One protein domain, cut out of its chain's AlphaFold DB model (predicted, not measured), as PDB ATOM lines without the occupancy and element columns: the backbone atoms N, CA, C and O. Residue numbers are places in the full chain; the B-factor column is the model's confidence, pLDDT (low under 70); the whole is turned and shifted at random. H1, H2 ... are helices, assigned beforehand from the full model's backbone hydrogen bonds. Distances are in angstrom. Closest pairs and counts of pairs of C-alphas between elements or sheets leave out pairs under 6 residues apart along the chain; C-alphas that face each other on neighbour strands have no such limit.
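This is residues 78 to 132 of the 132 residues of the protein "GH16 domain-containing protein" of Petromyzon marinus (UniProt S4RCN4). With little regular structure, three short helices make an open arch, H2 between H1 and H3; residues 78 to 94 loop before H1, and the tail, residues 122 to 132, sticks out. Of 55 printed residues, 21 are in H1, H2 and H3, in that order, all helix. The whole is extended, radius of gyration of the C-alphas 16.4 A, spanning 48 by 33 by 18 A.

Find C-alpha 103 at (-34.667, -11.523, 33.811): H2 runs 11.0 A from there to residue 110. H1 is residues 95 to 101, 9.8 A. H3, residues 115 to 120, runs 10.1 A to C-alpha 120 at (-43.260, -22.857, 38.085).

H2 and H3 only just touch, with 3 pairs of C-alphas within 8 A, only at the corner; their closest C-alphas, Trp 110 and Ala 120, are 5.2 A apart. H1 and H2 meet only through their link; H1 and H3 are apart. Every O i to N i+4 pair is within hydrogen-bond range in H1, 1 of 4 in H2, 0 of 2 in H3; for O i to N i+3, 2 of 5 and 2 of 3.

The printed part has no cut, and both links are tight. Residues 81 to 90 have pLDDT under 70.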
ATOM      1  N   GLY A  78     -38.999 -18.044  26.834       82.19
ATOM      2  CA  GLY A  78     -38.263 -17.066  26.019       82.19
ATOM      3  C   GLY A  78     -38.270 -17.331  24.509       82.19
ATOM      4  O   GLY A  78     -37.473 -16.740  23.783       82.19
ATOM      5  N   GLY A  79     -39.153 -18.212  24.028       78.38
ATOM      6  CA  GLY A  79     -39.367 -18.431  22.598       78.38
ATOM      7  C   GLY A  79     -40.030 -17.233  21.909       78.38
ATOM      8  O   GLY A  79     -40.700 -16.420  22.540       78.38
ATOM      9  N   THR A  80     -39.856 -17.146  20.592       77.69
ATOM     10  CA  THR A  80     -40.449 -16.105  19.732       77.69
ATOM     11  C   THR A  80     -41.720 -16.566  19.013       77.69
ATOM     12  O   THR A  80     -42.314 -15.796  18.263       77.69
ATOM     13  N   VAL A  81     -42.126 -17.823  19.219       67.19
ATOM     14  CA  VAL A  81     -43.256 -18.467  18.539       67.19
ATOM     15  C   VAL A  81     -44.407 -18.659  19.522       67.19
ATOM     16  O   VAL A  81     -44.213 -19.191  20.616       67.19
ATOM     17  N   ASN A  82     -45.609 -18.246  19.119       60.22
ATOM     18  CA  ASN A  82     -46.816 -18.405  19.923       60.22
ATOM     19  C   ASN A  82     -47.276 -19.863  19.929       60.22
ATOM     20  O   ASN A  82     -47.592 -20.421  18.883       60.22
ATOM     21  N   PHE A  83     -47.391 -20.440  21.122       57.88
ATOM     22  CA  PHE A  83     -48.081 -21.715  21.331       57.88
ATOM     23  C   PHE A  83     -49.429 -21.559  22.056       57.88
ATOM     24  O   PHE A  83     -50.223 -22.491  22.028       57.88
ATOM     25  N   PHE A  84     -49.704 -20.407  22.689       58.06
ATOM     26  CA  PHE A  84     -50.806 -20.295  23.659       58.06
ATOM     27  C   PHE A  84     -51.729 -19.073  23.510       58.06
ATOM     28  O   PHE A  84     -52.813 -19.100  24.080       58.06
ATOM     29  N   ASP A  85     -51.355 -18.033  22.754       54.25
ATOM     30  CA  ASP A  85     -52.252 -16.909  22.443       54.25
ATOM     31  C   ASP A  85     -51.707 -16.089  21.257       54.25
ATOM     32  O   ASP A  85     -50.495 -15.896  21.146       54.25
ATOM     33  N   GLU A  86     -52.575 -15.582  20.382       52.88
ATOM     34  CA  GLU A  86     -52.185 -14.727  19.243       52.88
ATOM     35  C   GLU A  86     -51.779 -13.308  19.691       52.88
ATOM     36  O   GLU A  86     -51.147 -12.555  18.948       52.88
ATOM     37  N   ALA A  87     -52.111 -12.935  20.932       51.97
ATOM     38  CA  ALA A  87     -52.083 -11.557  21.411       51.97
ATOM     39  C   ALA A  87     -50.715 -11.019  21.887       51.97
ATOM     40  O   ALA A  87     -50.647  -9.868  22.321       51.97
ATOM     41  N   ARG A  88     -49.618 -11.798  21.859       58.84
ATOM     42  CA  ARG A  88     -48.315 -11.362  22.424       58.84
ATOM     43  C   ARG A  88     -47.094 -11.782  21.603       58.84
ATOM     44  O   ARG A  88     -46.139 -12.339  22.137       58.84
ATOM     45  N   ASN A  89     -47.089 -11.446  20.316       62.75
ATOM     46  CA  ASN A  89     -45.871 -11.548  19.511       62.75
ATOM     47  C   ASN A  89     -44.803 -10.571  20.017       62.75
ATOM     48  O   ASN A  89     -44.967  -9.355  19.900       62.75
ATOM     49  N   ASN A  90     -43.675 -11.093  20.505       68.69
ATOM     50  CA  ASN A  90     -42.458 -10.296  20.592       68.69
ATOM     51  C   ASN A  90     -41.798 -10.264  19.206       68.69
ATOM     52  O   ASN A  90     -41.032 -11.155  18.849       68.69
ATOM     53  N   THR A  91     -42.130  -9.241  18.415       78.75
ATOM     54  CA  THR A  91     -41.591  -9.026  17.062       78.75
ATOM     55  C   THR A  91     -40.224  -8.342  17.057       78.75
ATOM     56  O   THR A  91     -39.718  -7.991  15.990       78.75
ATOM     57  N   SER A  92     -39.616  -8.132  18.230       85.69
ATOM     58  CA  SER A  92     -38.293  -7.527  18.327       85.69
ATOM     59  C   SER A  92     -37.251  -8.364  17.573       85.69
ATOM     60  O   SER A  92     -37.186  -9.583  17.769       85.69
ATOM     61  N   PRO A  93     -36.364  -7.737  16.774       88.31
ATOM     62  CA  PRO A  93     -35.239  -8.437  16.151       88.31
ATOM     63  C   PRO A  93     -34.255  -8.998  17.192       88.31
ATOM     64  O   PRO A  93     -33.433  -9.852  16.867       88.31
ATOM     65  N   THR A  94     -34.346  -8.538  18.444       91.19
ATOM     66  CA  THR A  94     -33.539  -8.986  19.581       91.19
ATOM     67  C   THR A  94     -34.381  -9.675  20.654       91.19
ATOM     68  O   THR A  94     -33.961  -9.730  21.804       91.19
ATOM     69  N   ALA A  95     -35.535 -10.259  20.309       88.56
ATOM     70  CA  ALA A  95     -36.498 -10.813  21.269       88.56
ATOM     71  C   ALA A  95     -35.893 -11.725  22.359       88.56
ATOM     72  O   ALA A  95     -36.271 -11.622  23.526       88.56
ATOM     73  N   MET A  96     -34.923 -12.581  22.015       88.62
ATOM     74  CA  MET A  96     -34.228 -13.433  22.994       88.62
ATOM     75  C   MET A  96     -33.337 -12.632  23.958       88.62
ATOM     76  O   MET A  96     -33.294 -12.927  25.152       88.62
ATOM     77  N   LEU A  97     -32.636 -11.613  23.453       91.25
ATOM     78  CA  LEU A  97     -31.833 -10.703  24.272       91.25
ATOM     79  C   LEU A  97     -32.736  -9.858  25.174       91.25
ATOM     80  O   LEU A  97     -32.433  -9.691  26.349       91.25
ATOM     81  N   ASP A  98     -33.864  -9.379  24.652       91.19
ATOM     82  CA  ASP A  98     -34.836  -8.600  25.418       91.19
ATOM     83  C   ASP A  98     -35.435  -9.446  26.549       91.19
ATOM     84  O   ASP A  98     -35.490  -8.997  27.695       91.19
ATOM     85  N   PHE A  99     -35.797 -10.703  26.260       90.75
ATOM     86  CA  PHE A  99     -36.225 -11.669  27.274       90.75
ATOM     87  C   PHE A  99     -35.147 -11.864  28.345       90.75
ATOM     88  O   PHE A  99     -35.443 -11.788  29.538       90.75
ATOM     89  N   TYR A 100     -33.891 -12.068  27.945       92.62
ATOM     90  CA  TYR A 100     -32.789 -12.242  28.891       92.62
ATOM     91  C   TYR A 100     -32.552 -10.994  29.754       92.62
ATOM     92  O   TYR A 100     -32.422 -11.099  30.974       92.62
ATOM     93  N   ASN A 101     -32.548  -9.803  29.156       95.62
ATOM     94  CA  ASN A 101     -32.364  -8.539  29.870       95.62
ATOM     95  C   ASN A 101     -33.520  -8.249  30.841       95.62
ATOM     96  O   ASN A 101     -33.309  -7.642  31.888       95.62
ATOM     97  N   ALA A 102     -34.724  -8.748  30.548       93.88
ATOM     98  CA  ALA A 102     -35.881  -8.678  31.435       93.88
ATOM     99  C   ALA A 102     -35.865  -9.721  32.573       93.88
ATOM    100  O   ALA A 102     -36.844  -9.830  33.309       93.88
ATOM    101  N   LYS A 103     -34.774 -10.479  32.771       95.00
ATOM    102  CA  LYS A 103     -34.667 -11.523  33.811       95.00
ATOM    103  C   LYS A 103     -34.996 -11.043  35.218       95.00
ATOM    104  O   LYS A 103     -35.599 -11.794  35.978       95.00
ATOM    105  N   SER A 104     -34.655  -9.805  35.567       96.75
ATOM    106  CA  SER A 104     -35.022  -9.231  36.868       96.75
ATOM    107  C   SER A 104     -36.535  -9.072  37.061       96.75
ATOM    108  O   SER A 104     -36.982  -8.978  38.199       96.75
ATOM    109  N   GLN A 105     -37.317  -9.067  35.978       93.88
ATOM    110  CA  GLN A 105     -38.774  -8.951  36.006       93.88
ATOM    111  C   GLN A 105     -39.454 -10.320  36.084       93.88
ATOM    112  O   GLN A 105     -40.344 -10.502  36.908       93.88
ATOM    113  N   TRP A 106     -39.048 -11.286  35.250       91.31
ATOM    114  CA  TRP A 106     -39.730 -12.585  35.182       91.31
ATOM    115  C   TRP A 106     -39.146 -13.646  36.117       91.31
ATOM    116  O   TRP A 106     -39.885 -14.494  36.594       91.31
ATOM    117  N   LEU A 107     -37.848 -13.634  36.429       92.94
ATOM    118  CA  LEU A 107     -37.272 -14.687  37.276       92.94
ATOM    119  C   LEU A 107     -37.854 -14.705  38.701       92.94
ATOM    120  O   LEU A 107     -38.040 -15.800  39.234       92.94
ATOM    121  N   PRO A 108     -38.157 -13.555  39.341       94.62
ATOM    122  CA  PRO A 108     -38.796 -13.565  40.654       94.62
ATOM    123  C   PRO A 108     -40.207 -14.165  40.650       94.62
ATOM    124  O   PRO A 108     -40.627 -14.680  41.681       94.62
ATOM    125  N   THR A 109     -40.927 -14.144  39.519       91.44
ATOM    126  CA  THR A 109     -42.303 -14.674  39.449       91.44
ATOM    127  C   THR A 109     -42.365 -16.197  39.512       91.44
ATOM    128  O   THR A 109     -43.446 -16.751  39.666       91.44
ATOM    129  N   TRP A 110     -41.224 -16.879  39.399       91.94
ATOM    130  CA  TRP A 110     -41.129 -18.330  39.574       91.94
ATOM    131  C   TRP A 110     -41.025 -18.745  41.041       91.94
ATOM    132  O   TRP A 110     -40.956 -19.934  41.323       91.94
ATOM    133  N   GLU A 111     -40.939 -17.772  41.957       93.06
ATOM    134  CA  GLU A 111     -40.939 -17.991  43.404       93.06
ATOM    135  C   GLU A 111     -39.963 -19.090  43.861       93.06
ATOM    136  O   GLU A 111     -40.286 -19.922  44.695       93.06
ATOM    137  N   ARG A 112     -38.735 -19.101  43.322       92.69
ATOM    138  CA  ARG A 112     -37.761 -20.202  43.506       92.69
ATOM    139  C   ARG A 112     -37.443 -20.561  44.966       92.69
ATOM    140  O   ARG A 112     -37.063 -21.690  45.243       92.69
ATOM    141  N   GLU A 113     -37.609 -19.611  45.883       93.69
ATOM    142  CA  GLU A 113     -37.380 -19.799  47.322       93.69
ATOM    143  C   GLU A 113     -38.650 -20.232  48.088       93.69
ATOM    144  O   GLU A 113     -38.582 -20.587  49.263       93.69
ATOM    145  N   VAL A 114     -39.821 -20.202  47.444       91.75
ATOM    146  CA  VAL A 114     -41.108 -20.640  48.000       91.75
ATOM    147  C   VAL A 114     -41.410 -22.026  47.457       91.75
ATOM    148  O   VAL A 114     -41.459 -22.222  46.248       91.75
ATOM    149  N   ASN A 115     -41.607 -23.003  48.347       89.12
ATOM    150  CA  ASN A 115     -41.910 -24.382  47.954       89.12
ATOM    151  C   ASN A 115     -40.970 -24.905  46.844       89.12
ATOM    152  O   ASN A 115     -41.426 -25.532  45.898       89.12
ATOM    153  N   ASN A 116     -39.674 -24.565  46.904       88.88
ATOM    154  CA  ASN A 116     -38.670 -24.950  45.903       88.88
ATOM    155  C   ASN A 116     -39.015 -24.561  44.439       88.88
ATOM    156  O   ASN A 116     -38.532 -25.189  43.499       88.88
ATOM    157  N   GLY A 117     -39.861 -23.545  44.224       89.56
ATOM    158  CA  GLY A 117     -40.300 -23.123  42.891       89.56
ATOM    159  C   GLY A 117     -41.213 -24.122  42.168       89.56
ATOM    160  O   GLY A 117     -41.360 -24.028  40.950       89.56
ATOM    161  N   GLU A 118     -41.823 -25.076  42.883       89.62
ATOM    162  CA  GLU A 118     -42.653 -26.140  42.290       89.62
ATOM    163  C   GLU A 118     -43.842 -25.595  41.481       89.62
ATOM    164  O   GLU A 118     -44.231 -26.189  40.478       89.62
ATOM    165  N   GLU A 119     -44.377 -24.427  41.846       87.62
ATOM    166  CA  GLU A 119     -45.478 -23.768  41.120       87.62
ATOM    167  C   GLU A 119     -45.087 -23.324  39.695       87.62
ATOM    168  O   GLU A 119     -45.954 -23.117  38.847       87.62
ATOM    169  N   ALA A 120     -43.788 -23.183  39.411       89.25
ATOM    170  CA  ALA A 120     -43.260 -22.857  38.085       89.25
ATOM    171  C   ALA A 120     -42.646 -24.072  37.362       89.25
ATOM    172  O   ALA A 120     -42.172 -23.941  36.230       89.25
ATOM    173  N   ALA A 121     -42.626 -25.246  38.001       91.19
ATOM    174  CA  ALA A 121     -42.020 -26.453  37.461       91.19
ATOM    175  C   ALA A 121     -42.988 -27.237  36.560       91.19
ATOM    176  O   ALA A 121     -44.196 -27.289  36.788       91.19
ATOM    177  N   LEU A 122     -42.441 -27.935  35.558       92.62
ATOM    178  CA  LEU A 122     -43.174 -28.999  34.873       92.62
ATOM    179  C   LEU A 122     -43.160 -30.245  35.758       92.62
ATOM    180  O   LEU A 122     -42.168 -30.972  35.805       92.62
ATOM    181  N   GLN A 123     -44.270 -30.492  36.447       93.31
ATOM    182  CA  GLN A 123     -44.428 -31.648  37.322       93.31
ATOM    183  C   GLN A 123     -45.074 -32.816  36.566       93.31
ATOM    184  O   GLN A 123     -46.152 -32.683  35.986       93.31
ATOM    185  N   VAL A 124     -44.438 -33.992  36.600       95.19
ATOM    186  CA  VAL A 124     -44.956 -35.220  35.976       95.19
ATOM    187  C   VAL A 124     -45.164 -36.277  37.049       95.19
ATOM    188  O   VAL A 124     -44.214 -36.726  37.683       95.19
ATOM    189  N   LYS A 125     -46.421 -36.688  37.241       96.44
ATOM    190  CA  LYS A 125     -46.783 -37.689  38.249       96.44
ATOM    191  C   LYS A 125     -46.466 -39.115  37.802       96.44
ATOM    192  O   LYS A 125     -45.871 -39.876  38.557       96.44
ATOM    193  N   ASP A 126     -46.877 -39.484  36.593       97.06
ATOM    194  CA  ASP A 126     -46.563 -40.774  35.989       97.06
ATOM    195  C   ASP A 126     -46.658 -40.719  34.462       97.06
ATOM    196  O   ASP A 126     -47.381 -39.901  33.894       97.06
ATOM    197  N   ILE A 127     -45.916 -41.613  33.805       97.00
ATOM    198  CA  ILE A 127     -45.972 -41.855  32.362       97.00
ATOM    199  C   ILE A 127     -46.215 -43.347  32.175       97.00
ATOM    200  O   ILE A 127     -45.544 -44.177  32.791       97.00
ATOM    201  N   ARG A 128     -47.173 -43.698  31.316       96.94
ATOM    202  CA  ARG A 128     -47.485 -45.087  30.976       96.94
ATOM    203  C   ARG A 128     -47.593 -45.222  29.470       96.94
ATOM    204  O   ARG A 128     -48.252 -44.408  28.829       96.94
ATOM    205  N   VAL A 129     -46.975 -46.269  28.938       96.19
ATOM    206  CA  VAL A 129     -47.015 -46.631  27.520       96.19
ATOM    207  C   VAL A 129     -47.388 -48.102  27.435       96.19
ATOM    208  O   VAL A 129     -46.856 -48.922  28.183       96.19
ATOM    209  N   TRP A 130     -48.327 -48.430  26.560       95.06
ATOM    210  CA  TRP A 130     -48.763 -49.796  26.304       95.06
ATOM    211  C   TRP A 130     -49.092 -49.957  24.820       95.06
ATOM    212  O   TRP A 130     -49.380 -48.978  24.134       95.06
ATOM    213  N   ALA A 131     -49.048 -51.197  24.344       93.62
ATOM    214  CA  ALA A 131     -49.514 -51.601  23.024       93.62
ATOM    215  C   ALA A 131     -50.583 -52.687  23.203       93.62
ATOM    216  O   ALA A 131     -50.535 -53.430  24.188       93.62
ATOM    217  N   TYR A 132     -51.546 -52.743  22.287       87.12
ATOM    218  CA  TYR A 132     -52.643 -53.709  22.290       87.12
ATOM    219  C   TYR A 132     -52.912 -54.235  20.881       87.12
ATOM    220  O   TYR A 132     -52.517 -53.545  19.912       87.12
TER     221      TYR A 132